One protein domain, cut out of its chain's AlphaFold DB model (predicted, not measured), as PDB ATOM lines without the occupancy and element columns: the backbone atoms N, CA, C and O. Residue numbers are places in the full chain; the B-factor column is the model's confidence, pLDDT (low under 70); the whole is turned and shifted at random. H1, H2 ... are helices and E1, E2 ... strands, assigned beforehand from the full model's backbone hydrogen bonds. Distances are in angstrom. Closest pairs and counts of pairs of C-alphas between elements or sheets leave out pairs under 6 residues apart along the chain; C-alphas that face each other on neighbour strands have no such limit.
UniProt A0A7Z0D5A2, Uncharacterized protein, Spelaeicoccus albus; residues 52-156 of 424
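Overview. This is residues 52 to 156 of the 424 residues of an uncharacterized protein of Spelaeicoccus albus (UniProt A0A7Z0D5A2). One strongly twisted sheet of five strands has a single short helix, H1, packed on it, and the hairpin of the two longest strands, E2 and E3, bends sharply towards its tip. The printed part has 105 residues, with E1, H1, E2, E3, E4 and E5 along the chain; under half of the residues are in named elements, and the class is mostly strand. The mixed sheet has the order E1, E2, E3, E4, E5. The whole is compact, with a radius of gyration of the C-alphas of 13.2 A and spans of 41 by 27 by 25 A.

Arrangement. E1, residues 58 to 60, is an edge strand, parallel to E2, residues 93 to 103; N 59 and O 93 are 2.8 A apart. With H1, residues 75 to 83, they form a strand-helix-strand unit, two parallel neighbour strands with a helix between, whose crossover is left-handed. H1 is on the sheet, and every O i to N i+4 pair in it is within hydrogen-bond range. E2 to E5 form a meander, each strand the antiparallel neighbour of the one before, with E3 at residues 106 to 116, E4 at 127 to 135 and E5 at 149 to 153. Within hydrogen-bond range are N 96 and O 113, 2.8 A, across the hairpin E2 and E3, N 133 and O 112, 2.8 A, across the hairpin E3 and E4, and N 152 and O 128, 3.0 A, across the hairpin E4 and E5. The closest C-alphas of H1 and E4 are those of Ala 81 and Arg 133, 6.3 A apart. E1 and E4 are apart.

Along the chain. E1 begins with C-alpha 58 at (-1.853, 36.161, -25.450) and measures 7.2 A; H1 measures 12.0 A. E2, 22.0 A, bends by 94 degrees at residue 100, and E3, 25.4 A, by 82 degrees at residue 109. E4 measures 25.0 A; E5, 10.7 A, ends with C-alpha 153 at (10.288, 40.808, -13.957).

Size, cuts and confidence. The two C-alphas farthest apart, of His 123 and Asp 137, are 40.7 A apart. The printed part has no cut; the links E1 to H1 and E4 to E5 are long. The mean pLDDT of the printed part is 72.9, and residues 117 to 130 and 141 to 156 are among those under 70.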
ATOM      1  N   GLY A  52      -2.015  33.172 -38.096       50.00
ATOM      2  CA  GLY A  52      -1.582  32.949 -36.705       50.00
ATOM      3  C   GLY A  52      -2.295  33.786 -35.636       50.00
ATOM      4  O   GLY A  52      -1.642  34.538 -34.907       50.00
ATOM      5  N   VAL A  53      -3.627  33.676 -35.520       67.69
ATOM      6  CA  VAL A  53      -4.392  34.356 -34.452       67.69
ATOM      7  C   VAL A  53      -4.008  33.766 -33.096       67.69
ATOM      8  O   VAL A  53      -4.385  32.643 -32.782       67.69
ATOM      9  N   LEU A  54      -3.276  34.526 -32.276       78.44
ATOM     10  CA  LEU A  54      -2.895  34.082 -30.933       78.44
ATOM     11  C   LEU A  54      -4.125  33.723 -30.075       78.44
ATOM     12  O   LEU A  54      -5.116  34.464 -30.102       78.44
ATOM     13  N   PRO A  55      -4.042  32.672 -29.237       81.94
ATOM     14  CA  PRO A  55      -5.075  32.349 -28.260       81.94
ATOM     15  C   PRO A  55      -5.446  33.544 -27.379       81.94
ATOM     16  O   PRO A  55      -4.587  34.341 -26.979       81.94
ATOM     17  N   GLN A  56      -6.733  33.642 -27.038       80.12
ATOM     18  CA  GLN A  56      -7.271  34.712 -26.200       80.12
ATOM     19  C   GLN A  56      -6.444  34.874 -24.915       80.12
ATOM     20  O   GLN A  56      -6.152  33.908 -24.219       80.12
ATOM     21  N   GLY A  57      -6.062  36.116 -24.610       76.94
ATOM     22  CA  GLY A  57      -5.186  36.437 -23.479       76.94
ATOM     23  C   GLY A  57      -3.696  36.525 -23.828       76.94
ATOM     24  O   GLY A  57      -2.951  37.100 -23.038       76.94
ATOM     25  N   THR A  58      -3.260  36.076 -25.011       83.06
ATOM     26  CA  THR A  58      -1.853  36.161 -25.450       83.06
ATOM     27  C   THR A  58      -1.620  37.320 -26.429       83.06
ATOM     28  O   THR A  58      -2.510  37.692 -27.195       83.06
ATOM     29  N   ARG A  59      -0.428  37.935 -26.402       84.75
ATOM     30  CA  ARG A  59      -0.019  39.047 -27.284       84.75
ATOM     31  C   ARG A  59       1.426  38.911 -27.775       84.75
ATOM     32  O   ARG A  59       2.287  38.403 -27.058       84.75
ATOM     33  N   TYR A  60       1.702  39.447 -28.964       85.50
ATOM     34  CA  TYR A  60       3.060  39.653 -29.478       85.50
ATOM     35  C   TYR A  60       3.699  40.883 -28.817       85.50
ATOM     36  O   TYR A  60       3.346  42.010 -29.162       85.50
ATOM     37  N   GLY A  61       4.646  40.672 -27.898       82.94
ATOM     38  CA  GLY A  61       5.416  41.752 -27.275       82.94
ATOM     39  C   GLY A  61       4.613  42.697 -26.382       82.94
ATOM     40  O   GLY A  61       3.389  42.615 -26.275       82.94
ATOM     41  N   ALA A  62       5.320  43.624 -25.745       79.44
ATOM     42  CA  ALA A  62       4.743  44.730 -24.982       79.44
ATOM     43  C   ALA A  62       5.328  46.071 -25.458       79.44
ATOM     44  O   ALA A  62       6.191  46.106 -26.335       79.44
ATOM     45  N   GLU A  63       4.866  47.195 -24.904       77.38
ATOM     46  CA  GLU A  63       5.401  48.513 -25.268       77.38
ATOM     47  C   GLU A  63       6.910  48.597 -24.965       77.38
ATOM     48  O   GLU A  63       7.338  48.377 -23.832       77.38
ATOM     49  N   GLY A  64       7.717  48.890 -25.990       79.62
ATOM     50  CA  GLY A  64       9.183  48.889 -25.909       79.62
ATOM     51  C   GLY A  64       9.833  47.499 -25.884       79.62
ATOM     52  O   GLY A  64      11.048  47.413 -25.720       79.62
ATOM     53  N   TRP A  65       9.054  46.425 -26.031       83.62
ATOM     54  CA  TRP A  65       9.514  45.039 -25.957       83.62
ATOM     55  C   TRP A  65       9.022  44.231 -27.160       83.62
ATOM     56  O   TRP A  65       8.136  43.381 -27.052       83.62
ATOM     57  N   THR A  66       9.616  44.511 -28.320       89.12
ATOM     58  CA  THR A  66       9.451  43.727 -29.551       89.12
ATOM     59  C   THR A  66       9.990  42.299 -29.352       89.12
ATOM     60  O   THR A  66      11.136  42.165 -28.914       89.12
ATOM     61  N   PRO A  67       9.247  41.231 -29.712       89.00
ATOM     62  CA  PRO A  67       9.742  39.857 -29.627       89.00
ATOM     63  C   PRO A  67      11.022  39.638 -30.445       89.00
ATOM     64  O   PRO A  67      11.131  40.107 -31.578       89.00
ATOM     65  N   ARG A  68      11.998  38.915 -29.882       89.19
ATOM     66  CA  ARG A  68      13.308  38.647 -30.520       89.19
ATOM     67  C   ARG A  68      13.600  37.148 -30.662       89.19
ATOM     68  O   ARG A  68      12.908  36.322 -30.080       89.19
ATOM     69  N   GLY A  69      14.662  36.806 -31.396       89.31
ATOM     70  CA  GLY A  69      15.127  35.423 -31.607       89.31
ATOM     71  C   GLY A  69      14.890  34.889 -33.024       89.31
ATOM     72  O   GLY A  69      14.330  35.588 -33.867       89.31
ATOM     73  N   SER A  70      15.388  33.681 -33.316       90.81
ATOM     74  CA  SER A  70      15.362  33.089 -34.665       90.81
ATOM     75  C   SER A  70      13.991  32.561 -35.108       90.81
ATOM     76  O   SER A  70      13.783  32.398 -36.306       90.81
ATOM     77  N   LEU A  71      13.054  32.363 -34.176       90.56
ATOM     78  CA  LEU A  71      11.689  31.880 -34.432       90.56
ATOM     79  C   LEU A  71      10.621  32.946 -34.117       90.56
ATOM     80  O   LEU A  71       9.433  32.660 -34.132       90.56
ATOM     81  N   ALA A  72      11.019  34.198 -33.857       88.56
ATOM     82  CA  ALA A  72      10.105  35.290 -33.487       88.56
ATOM     83  C   ALA A  72       9.108  35.706 -34.587       88.56
ATOM     84  O   ALA A  72       8.143  36.405 -34.292       88.56
ATOM     85  N   ASN A  73       9.341  35.272 -35.829       86.31
ATOM     86  CA  ASN A  73       8.457  35.484 -36.979       86.31
ATOM     87  C   ASN A  73       7.740  34.192 -37.426       86.31
ATOM     88  O   ASN A  73       7.067  34.207 -38.452       86.31
ATOM     89  N   ASP A  74       7.916  33.076 -36.710       89.69
ATOM     90  CA  ASP A  74       7.249  31.805 -37.004       89.69
ATOM     91  C   ASP A  74       5.893  31.781 -36.284       89.69
ATOM     92  O   ASP A  74       5.788  31.431 -35.105       89.69
ATOM     93  N   SER A  75       4.853  32.254 -36.976       84.38
ATOM     94  CA  SER A  75       3.513  32.421 -36.406       84.38
ATOM     95  C   SER A  75       2.901  31.098 -35.942       84.38
ATOM     96  O   SER A  75       2.242  31.081 -34.903       84.38
ATOM     97  N   GLN A  76       3.168  29.995 -36.648       85.38
ATOM     98  CA  GLN A  76       2.693  28.659 -36.291       85.38
ATOM     99  C   GLN A  76       3.381  28.153 -35.017       85.38
ATOM    100  O   GLN A  76       2.705  27.768 -34.065       85.38
ATOM    101  N   PHE A  77       4.715  28.227 -34.946       87.62
ATOM    102  CA  PHE A  77       5.464  27.851 -33.743       87.62
ATOM    103  C   PHE A  77       5.010  28.651 -32.514       87.62
ATOM    104  O   PHE A  77       4.817  28.092 -31.433       87.62
ATOM    105  N   ILE A  78       4.805  29.963 -32.671       88.69
ATOM    106  CA  ILE A  78       4.363  30.841 -31.583       88.69
ATOM    107  C   ILE A  78       2.910  30.548 -31.184       88.69
ATOM    108  O   ILE A  78       2.605  30.548 -29.989       88.69
ATOM    109  N   HIS A  79       2.026  30.281 -32.149       87.00
ATOM    110  CA  HIS A  79       0.647  29.871 -31.895       87.00
ATOM    111  C   HIS A  79       0.603  28.584 -31.063       87.00
ATOM    112  O   HIS A  79      -0.002  28.574 -29.993       87.00
ATOM    113  N   ASP A  80       1.322  27.543 -31.483       86.44
ATOM    114  CA  ASP A  80       1.318  26.235 -30.817       86.44
ATOM    115  C   ASP A  80       1.974  26.292 -29.425       86.44
ATOM    116  O   ASP A  80       1.548  25.606 -28.489       86.44
ATOM    117  N   ALA A  81       2.965  27.173 -29.246       86.88
ATOM    118  CA  ALA A  81       3.528  27.498 -27.938       86.88
ATOM    119  C   ALA A  81       2.503  28.180 -27.014       86.88
ATOM    120  O   ALA A  81       2.423  27.866 -25.821       86.88
ATOM    121  N   ALA A  82       1.731  29.125 -27.561       86.44
ATOM    122  CA  ALA A  82       0.721  29.891 -26.842       86.44
ATOM    123  C   ALA A  82      -0.527  29.057 -26.516       86.44
ATOM    124  O   ALA A  82      -1.104  29.215 -25.443       86.44
ATOM    125  N   GLU A  83      -0.917  28.124 -27.391       85.38
ATOM    126  CA  GLU A  83      -2.052  27.214 -27.188       85.38
ATOM    127  C   GLU A  83      -1.924  26.406 -25.894       85.38
ATOM    128  O   GLU A  83      -2.934  26.100 -25.254       85.38
ATOM    129  N   ARG A  84      -0.675  26.097 -25.525       81.69
ATOM    130  CA  ARG A  84      -0.262  25.338 -24.340       81.69
ATOM    131  C   ARG A  84      -0.150  26.188 -23.079       81.69
ATOM    132  O   ARG A  84       0.189  25.656 -22.023       81.69
ATOM    133  N   LEU A  85      -0.362  27.502 -23.137       79.88
ATOM    134  CA  LEU A  85      -0.483  28.331 -21.936       79.88
ATOM    135  C   LEU A  85      -1.804  28.004 -21.224       79.88
ATOM    136  O   LEU A  85      -2.790  27.614 -21.848       79.88
ATOM    137  N   ARG A  86      -1.818  28.110 -19.892       71.56
ATOM    138  CA  ARG A  86      -3.000  27.774 -19.090       71.56
ATOM    139  C   ARG A  86      -4.045  28.869 -19.311       71.56
ATOM    140  O   ARG A  86      -3.789  30.018 -18.980       71.56
ATOM    141  N   ARG A  87      -5.188  28.526 -19.916       66.06
ATOM    142  CA  ARG A  87      -6.193  29.514 -20.362       66.06
ATOM    143  C   ARG A  87      -7.105  30.008 -19.230       66.06
ATOM    144  O   ARG A  87      -7.572  31.140 -19.274       66.06
ATOM    145  N   ASP A  88      -7.289  29.188 -18.196       60.75
ATOM    146  CA  ASP A  88      -8.268  29.420 -17.123       60.75
ATOM    147  C   ASP A  88      -7.679  30.122 -15.882       60.75
ATOM    148  O   ASP A  88      -8.324  30.199 -14.841       60.75
ATOM    149  N   ASP A  89      -6.439  30.620 -15.954       68.75
ATOM    150  CA  ASP A  89      -5.758  31.272 -14.822       68.75
ATOM    151  C   ASP A  89      -6.009  32.793 -14.728       68.75
ATOM    152  O   ASP A  89      -5.494  33.457 -13.824       68.75
ATOM    153  N   GLY A  90      -6.798  33.346 -15.657       68.94
ATOM    154  CA  GLY A  90      -7.134  34.770 -15.741       68.94
ATOM    155  C   GLY A  90      -5.964  35.681 -16.133       68.94
ATOM    156  O   GLY A  90      -6.106  36.905 -16.083       68.94
ATOM    157  N   ARG A  91      -4.806  35.123 -16.506       76.56
ATOM    158  CA  ARG A  91      -3.594  35.893 -16.794       76.56
ATOM    159  C   ARG A  91      -3.589  36.405 -18.231       76.56
ATOM    160  O   ARG A  91      -4.227  35.869 -19.135       76.56
ATOM    161  N   ARG A  92      -2.815  37.467 -18.448       79.69
ATOM    162  CA  ARG A  92      -2.441  37.937 -19.784       79.69
ATOM    163  C   ARG A  92      -0.988  37.562 -20.036       79.69
ATOM    164  O   ARG A  92      -0.151  37.744 -19.157       79.69
ATOM    165  N   TYR A  93      -0.718  37.059 -21.232       84.44
ATOM    166  CA  TYR A  93       0.586  36.570 -21.653       84.44
ATOM    167  C   TYR A  93       1.147  37.437 -22.786       84.44
ATOM    168  O   TYR A  93       0.421  37.849 -23.691       84.44
ATOM    169  N   TRP A  94       2.451  37.705 -22.754       86.31
ATOM    170  CA  TRP A  94       3.157  38.514 -23.747       86.31
ATOM    171  C   TRP A  94       4.424  37.789 -24.202       86.31
ATOM    172  O   TRP A  94       5.301  37.513 -23.383       86.31
ATOM    173  N   LEU A  95       4.540  37.492 -25.498       89.62
ATOM    174  CA  LEU A  95       5.748  36.890 -26.063       89.62
ATOM    175  C   LEU A  95       6.938  37.846 -25.898       89.62
ATOM    176  O   LEU A  95       6.893  38.972 -26.385       89.62
ATOM    177  N   LEU A  96       8.009  37.379 -25.256       87.19
ATOM    178  CA  LEU A  96       9.278  38.095 -25.117       87.19
ATOM    179  C   LEU A  96      10.293  37.688 -26.187       87.19
ATOM    180  O   LEU A  96      11.015  38.520 -26.737       87.19
ATOM    181  N   TRP A  97      10.401  36.383 -26.438       91.06
ATOM    182  CA  TRP A  97      11.449  35.813 -27.278       91.06
ATOM    183  C   TRP A  97      11.055  34.422 -27.773       91.06
ATOM    184  O   TRP A  97      10.446  33.658 -27.026       91.06
ATOM    185  N   ALA A  98      11.427  34.090 -29.008       91.50
ATOM    186  CA  ALA A  98      11.284  32.756 -29.581       91.50
ATOM    187  C   ALA A  98      12.492  32.417 -30.467       91.50
ATOM    188  O   ALA A  98      12.867  33.187 -31.356       91.50
ATOM    189  N   GLY A  99      13.122  31.267 -30.242       92.38
ATOM    190  CA  GLY A  99      14.331  30.879 -30.962       92.38
ATOM    191  C   GLY A  99      15.000  29.620 -30.427       92.38
ATOM    192  O   GLY A  99      14.477  28.927 -29.557       92.38
ATOM    193  N   ARG A 100      16.197  29.342 -30.948       91.00
ATOM    194  CA  ARG A 100      17.007  28.177 -30.573       91.00
ATOM    195  C   ARG A 100      17.995  28.477 -29.460       91.00
ATOM    196  O   ARG A 100      18.677  29.505 -29.475       91.00
ATOM    197  N   GLY A 101      18.136  27.528 -28.543       88.88
ATOM    198  CA  GLY A 101      19.083  27.606 -27.436       88.88
ATOM    199  C   GLY A 101      19.320  26.259 -26.766       88.88
ATOM    200  O   GLY A 101      18.972  25.223 -27.325       88.88
ATOM    201  N   SER A 102      19.909  26.274 -25.572       83.56
ATOM    202  CA  SER A 102      20.025  25.106 -24.685       83.56
ATOM    203  C   SER A 102      19.816  25.515 -23.229       83.56
ATOM    204  O   SER A 102      20.093  26.662 -22.866       83.56
ATOM    205  N   TYR A 103      19.382  24.569 -22.399       77.56
ATOM    206  CA  TYR A 103      19.182  24.767 -20.966       77.56
ATOM    207  C   TYR A 103      19.571  23.503 -20.193       77.56
ATOM    208  O   TYR A 103      19.082  22.415 -20.486       77.56
ATOM    209  N   GLY A 104      20.437  23.654 -19.193       71.88
ATOM    210  CA  GLY A 104      20.929  22.562 -18.367       71.88
ATOM    211  C   GLY A 104      21.792  21.563 -19.142       71.88
ATOM    212  O   GLY A 104      22.596  21.929 -19.999       71.88
ATOM    213  N   ALA A 105      21.637  20.283 -18.800       68.25
ATOM    214  CA  ALA A 105      22.275  19.176 -19.510       68.25
ATOM    215  C   ALA A 105      21.580  18.847 -20.841       68.25
ATOM    216  O   ALA A 105      22.124  18.097 -21.653       68.25
ATOM    217  N   ASP A 106      20.389  19.399 -21.061       63.84
ATOM    218  CA  ASP A 106      19.582  19.047 -22.206       63.84
ATOM    219  C   ASP A 106      20.084  19.782 -23.451       63.84
ATOM    220  O   ASP A 106      20.508  20.942 -23.407       63.84
ATOM    221  N   GLY A 107      20.060  19.068 -24.577       72.50
ATOM    222  CA  GLY A 107      20.624  19.532 -25.837       72.50
ATOM    223  C   GLY A 107      19.940  20.775 -26.412       72.50
ATOM    224  O   GLY A 107      19.100  21.435 -25.799       72.50
ATOM    225  N   LYS A 108      20.304  21.108 -27.653       83.69
ATOM    226  CA  LYS A 108      19.649  22.219 -28.343       83.69
ATOM    227  C   LYS A 108      18.157  21.932 -28.520       83.69
ATOM    228  O   LYS A 108      17.784  20.830 -28.904       83.69
ATOM    229  N   SER A 109      17.318  22.928 -28.280       87.75
ATOM    230  CA  SER A 109      15.874  22.853 -28.527       87.75
ATOM    231  C   SER A 109      15.361  24.191 -29.054       87.75
ATOM    232  O   SER A 109      16.040  25.219 -28.938       87.75
ATOM    233  N   ASP A 110      14.160  24.171 -29.625       90.69
ATOM    234  CA  ASP A 110      13.396  25.380 -29.916       90.69
ATOM    235  C   ASP A 110      12.641  25.810 -28.641       90.69
ATOM    236  O   ASP A 110      12.180  24.976 -27.854       90.69
ATOM    237  N   PHE A 111      12.540  27.117 -28.402       88.38
ATOM    238  CA  PHE A 111      11.980  27.696 -27.179       88.38
ATOM    239  C   PHE A 111      11.131  28.938 -27.490       88.38
ATOM    240  O   PHE A 111      11.472  29.718 -28.380       88.38
ATOM    241  N   ALA A 112      10.082  29.171 -26.700       89.69
ATOM    242  CA  ALA A 112       9.286  30.400 -26.685       89.69
ATOM    243  C   ALA A 112       9.073  30.874 -25.237       89.69
ATOM    244  O   ALA A 112       8.773  30.072 -24.356       89.69
ATOM    245  N   ILE A 113       9.242  32.167 -24.963       87.56
ATOM    246  CA  ILE A 113       9.210  32.734 -23.606       87.56
ATOM    247  C   ILE A 113       8.098  33.775 -23.520       87.56
ATOM    248  O   ILE A 113       8.113  34.754 -24.266       87.56
ATOM    249  N   PHE A 114       7.171  33.591 -22.581       86.25
ATOM    250  CA  PHE A 114       6.005  34.452 -22.382       86.25
ATOM    251  C   PHE A 114       6.007  35.068 -20.977       86.25
ATOM    252  O   PHE A 114       5.886  34.350 -19.986       86.25
ATOM    253  N   ALA A 115       6.099  36.394 -20.875       81.31
ATOM    254  CA  ALA A 115       5.855  37.116 -19.623       81.31
ATOM    255  C   ALA A 115       4.365  37.123 -19.274       81.31
ATOM    256  O   ALA A 115       3.528  37.096 -20.178       81.31
ATOM    257  N   TYR A 116       4.033  37.225 -17.986       76.75
ATOM    258  CA  TYR A 116       2.659  37.421 -17.529       76.75
ATOM    259  C   TYR A 116       2.560  38.213 -16.219       76.75
ATOM    260  O   TYR A 116       3.511  38.328 -15.445       76.75
ATOM    261  N   THR A 117       1.368  38.747 -15.961       66.25
ATOM    262  CA  THR A 117       0.952  39.255 -14.648       66.25
ATOM    263  C   THR A 117       0.212  38.161 -13.891       66.25
ATOM    264  O   THR A 117      -0.586  37.437 -14.495       66.25
ATOM    265  N   SER A 118       0.400  38.063 -12.575       57.88
ATOM    266  CA  SER A 118      -0.560  37.345 -11.737       57.88
ATOM    267  C   SER A 118      -1.925  38.059 -11.791       57.88
ATOM    268  O   SER A 118      -2.008  39.245 -12.124       57.88
ATOM    269  N   ALA A 119      -3.010  37.351 -11.474       51.75
ATOM    270  CA  ALA A 119      -4.340  37.961 -11.418       51.75
ATOM    271  C   ALA A 119      -4.532  38.879 -10.187       51.75
ATOM    272  O   ALA A 119      -5.432  39.719 -10.189       51.75
ATOM    273  N   SER A 120      -3.689  38.742  -9.153       46.00
ATOM    274  CA  SER A 120      -3.749  39.519  -7.907       46.00
ATOM    275  C   SER A 120      -3.001  40.854  -7.973       46.00
ATOM    276  O   SER A 120      -3.444  41.821  -7.361       46.00
ATOM    277  N   ASP A 121      -1.918  40.951  -8.752       46.03
ATOM    278  CA  ASP A 121      -1.001  42.109  -8.728       46.03
ATOM    279  C   ASP A 121      -1.417  43.236  -9.700       46.03
ATOM    280  O   ASP A 121      -0.618  44.088 -10.094       46.03
ATOM    281  N   SER A 122      -2.690  43.254 -10.108       38.97
ATOM    282  CA  SER A 122      -3.226  44.106 -11.183       38.97
ATOM    283  C   SER A 122      -3.212  45.618 -10.907       38.97
ATOM    284  O   SER A 122      -3.510  46.393 -11.816       38.97
ATOM    285  N   HIS A 123      -2.855  46.044  -9.692       35.00
ATOM    286  CA  HIS A 123      -2.882  47.447  -9.266       35.00
ATOM    287  C   HIS A 123      -1.526  48.171  -9.378       35.00
ATOM    288  O   HIS A 123      -1.519  49.377  -9.613       35.00
ATOM    289  N   ASP A 124      -0.393  47.457  -9.307       37.66
ATOM    290  CA  ASP A 124       0.939  48.086  -9.180       37.66
ATOM    291  C   ASP A 124       1.780  48.077 -10.470       37.66
ATOM    292  O   ASP A 124       2.855  48.680 -10.527       37.66
ATOM    293  N   GLY A 125       1.330  47.392 -11.528       39.66
ATOM    294  CA  GLY A 125       2.067  47.305 -12.800       39.66
ATOM    295  C   GLY A 125       3.412  46.565 -12.709       39.66
ATOM    296  O   GLY A 125       4.236  46.665 -13.621       39.66
ATOM    297  N   ILE A 126       3.634  45.829 -11.618       43.03
ATOM    298  CA  ILE A 126       4.753  44.907 -11.416       43.03
ATOM    299  C   ILE A 126       4.330  43.541 -11.969       43.03
ATOM    300  O   ILE A 126       3.218  43.079 -11.722       43.03
ATOM    301  N   TYR A 127       5.201  42.897 -12.745       55.59
ATOM    302  CA  TYR A 127       4.898  41.627 -13.406       55.59
ATOM    303  C   TYR A 127       5.479  40.494 -12.562       55.59
ATOM    304  O   TYR A 127       6.628  40.561 -12.130       55.59
ATOM    305  N   SER A 128       4.695  39.451 -12.293       53.06
ATOM    306  CA  SER A 128       5.142  38.416 -11.362       53.06
ATOM    307  C   SER A 128       6.277  37.589 -11.967       53.06
ATOM    308  O   SER A 128       7.318  37.441 -11.324       53.06
ATOM    309  N   SER A 129       6.096  37.093 -13.203       63.22
ATOM    310  CA  SER A 129       6.937  36.023 -13.762       63.22
ATOM    311  C   SER A 129       6.888  35.903 -15.298       63.22
ATOM    312  O   SER A 129       6.124  36.589 -15.979       63.22
ATOM    313  N   ALA A 130       7.669  34.971 -15.856       66.69
ATOM    314  CA  ALA A 130       7.507  34.471 -17.227       66.69
ATOM    315  C   ALA A 130       7.481  32.931 -17.278       66.69
ATOM    316  O   ALA A 130       8.201  32.292 -16.516       66.69
ATOM    317  N   LYS A 131       6.686  32.345 -18.191       75.38
ATOM    318  CA  LYS A 131       6.716  30.912 -18.546       75.38
ATOM    319  C   LYS A 131       7.639  30.693 -19.747       75.38
ATOM    320  O   LYS A 131       7.506  31.364 -20.771       75.38
ATOM    321  N   VAL A 132       8.516  29.696 -19.653       76.88
ATOM    322  CA  VAL A 132       9.276  29.158 -20.793       76.88
ATOM    323  C   VAL A 132       8.527  27.955 -21.377       76.88
ATOM    324  O   VAL A 132       8.132  27.057 -20.643       76.88
ATOM    325  N   ARG A 133       8.332  27.916 -22.695       80.12
ATOM    326  CA  ARG A 133       7.849  26.751 -23.449       80.12
ATOM    327  C   ARG A 133       8.986  26.192 -24.285       80.12
ATOM    328  O   ARG A 133       9.722  26.954 -24.909       80.12
ATOM    329  N   ARG A 134       9.127  24.870 -24.284       81.81
ATOM    330  CA  ARG A 134      10.220  24.151 -24.935       81.81
ATOM    331  C   ARG A 134       9.667  23.104 -25.896       81.81
ATOM    332  O   ARG A 134       8.682  22.434 -25.589       81.81
ATOM    333  N   HIS A 135      10.334  22.967 -27.032       79.88
ATOM    334  CA  HIS A 135      10.013  22.022 -28.090       79.88
ATOM    335  C   HIS A 135      11.252  21.156 -28.402       79.88
ATOM    336  O   HIS A 135      12.007  21.469 -29.330       79.88
ATOM    337  N   PRO A 136      11.566  20.143 -27.566       72.69
ATOM    338  CA  PRO A 136      12.622  19.178 -27.869       72.69
ATOM    339  C   PRO A 136      12.218  18.235 -29.014       72.69
ATOM    340  O   PRO A 136      11.110  17.710 -29.043       72.69
ATOM    341  N   ASP A 137      13.140  17.982 -29.945       66.88
ATOM    342  CA  ASP A 137      13.081  16.869 -30.909       66.88
ATOM    343  C   ASP A 137      11.773  16.723 -31.724       66.88
ATOM    344  O   ASP A 137      11.382  15.624 -32.109       66.88
ATOM    345  N   GLY A 138      11.104  17.841 -32.035       64.56
ATOM    346  CA  GLY A 138       9.860  17.853 -32.823       64.56
ATOM    347  C   GLY A 138       8.580  17.632 -32.009       64.56
ATOM    348  O   GLY A 138       7.499  17.499 -32.585       64.56
ATOM    349  N   HIS A 139       8.686  17.607 -30.681       70.38
ATOM    350  CA  HIS A 139       7.561  17.529 -29.765       70.38
ATOM    351  C   HIS A 139       7.618  18.671 -28.754       70.38
ATOM    352  O   HIS A 139       8.677  19.088 -28.305       70.38
ATOM    353  N   TRP A 140       6.460  19.198 -28.376       74.25
ATOM    354  CA  TRP A 140       6.359  20.146 -27.271       74.25
ATOM    355  C   TRP A 140       6.422  19.404 -25.942       74.25
ATOM    356  O   TRP A 140       5.804  18.346 -25.812       74.25
ATOM    357  N   ASP A 141       7.072  20.014 -24.951       68.31
ATOM    358  CA  ASP A 141       7.035  19.525 -23.575       68.31
ATOM    359  C   ASP A 141       5.575  19.316 -23.123       68.31
ATOM    360  O   ASP A 141       4.686  20.137 -23.409       68.31
ATOM    361  N   SER A 142       5.302  18.155 -22.528       55.16
ATOM    362  CA  SER A 142       3.939  17.637 -22.368       55.16
ATOM    363  C   SER A 142       3.180  18.285 -21.217       55.16
ATOM    364  O   SER A 142       1.951  18.290 -21.235       55.16
ATOM    365  N   ASP A 143       3.892  18.847 -20.240       53.31
ATOM    366  CA  ASP A 143       3.282  19.413 -19.044       53.31
ATOM    367  C   ASP A 143       3.006  20.918 -19.179       53.31
ATOM    368  O   ASP A 143       3.892  21.756 -19.384       53.31
ATOM    369  N   VAL A 144       1.742  21.292 -18.960       50.12
ATOM    370  CA  VAL A 144       1.282  22.693 -18.924       50.12
ATOM    371  C   VAL A 144       2.021  23.488 -17.832       50.12
ATOM    372  O   VAL A 144       2.206  24.707 -17.965       50.12
ATOM    373  N   ASP A 145       2.532  22.805 -16.810       42.00
ATOM    374  CA  ASP A 145       3.280  23.390 -15.701       42.00
ATOM    375  C   ASP A 145       4.802  23.108 -15.722       42.00
ATOM    376  O   ASP A 145       5.514  23.697 -14.917       42.00
ATOM    377  N   TYR A 146       5.353  22.399 -16.727       41.88
ATOM    378  CA  TYR A 146       6.815  22.299 -16.973       41.88
ATOM    379  C   TYR A 146       7.428  23.573 -17.594       41.88
ATOM    380  O   TYR A 146       8.450  23.554 -18.281       41.88
ATOM    381  N   GLY A 147       6.796  24.724 -17.365       49.44
ATOM    382  CA  GLY A 147       7.386  26.005 -17.714       49.44
ATOM    383  C   GLY A 147       8.281  26.486 -16.587       49.44
ATOM    384  O   GLY A 147       7.780  26.731 -15.493       49.44
ATOM    385  N   TYR A 148       9.574  26.689 -16.854       55.91
ATOM    386  CA  TYR A 148      10.451  27.371 -15.901       55.91
ATOM    387  C   TYR A 148       9.881  28.757 -15.597       55.91
ATOM    388  O   TYR A 148       9.839  29.621 -16.476       55.91
ATOM    389  N   GLU A 149       9.425  28.944 -14.359       54.62
ATOM    390  CA  GLU A 149       8.925  30.214 -13.858       54.62
ATOM    391  C   GLU A 149      10.070  30.969 -13.178       54.62
ATOM    392  O   GLU A 149      10.641  30.504 -12.192       54.62
ATOM    393  N   PHE A 150      10.417  32.141 -13.709       57.94
ATOM    394  CA  PHE A 150      11.369  33.054 -13.078       57.94
ATOM    395  C   PHE A 150      10.683  34.383 -12.775       57.94
ATOM    396  O   PHE A 150       9.981  34.933 -13.626       57.94
ATOM    397  N   SER A 151      10.849  34.853 -11.539       49.84
ATOM    398  CA  SER A 151      10.058  35.932 -10.948       49.84
ATOM    399  C   SER A 151      10.831  37.244 -10.780       49.84
ATOM    400  O   SER A 151      12.058  37.283 -10.880       49.84
ATOM    401  N   GLY A 152      10.099  38.332 -10.518       50.16
ATOM    402  CA  GLY A 152      10.673  39.670 -10.309       50.16
ATOM    403  C   GLY A 152      10.937  40.443 -11.604       50.16
ATOM    404  O   GLY A 152      11.840  41.277 -11.658       50.16
ATOM    405  N   LEU A 153      10.166  40.157 -12.655       56.88
ATOM    406  CA  LEU A 153      10.288  40.808 -13.957       56.88
ATOM    407  C   LEU A 153       9.465  42.094 -14.034       56.88
ATOM    408  O   LEU A 153       8.519  42.321 -13.286       56.88
ATOM    409  N   SER A 154       9.812  42.967 -14.974       62.25
ATOM    410  CA  SER A 154       9.014  44.157 -15.248       62.25
ATOM    411  C   SER A 154       9.375  44.766 -16.589       62.25
ATOM    412  O   SER A 154      10.547  45.019 -16.867       62.25
ATOM    413  N   PHE A 155       8.361  45.103 -17.384       64.38
ATOM    414  CA  PHE A 155       8.550  45.874 -18.612       64.38
ATOM    415  C   PHE A 155       9.041  47.313 -18.360       64.38
ATOM    416  O   PHE A 155       9.572  47.940 -19.277       64.38
ATOM    417  N   ALA A 156       8.926  47.828 -17.126       61.03
ATOM    418  CA  ALA A 156       9.505  49.113 -16.726       61.03
ATOM    419  C   ALA A 156      11.028  49.050 -16.499       61.03
ATOM    420  O   ALA A 156      11.686  50.092 -16.423       61.03
TER     421      ALA A 156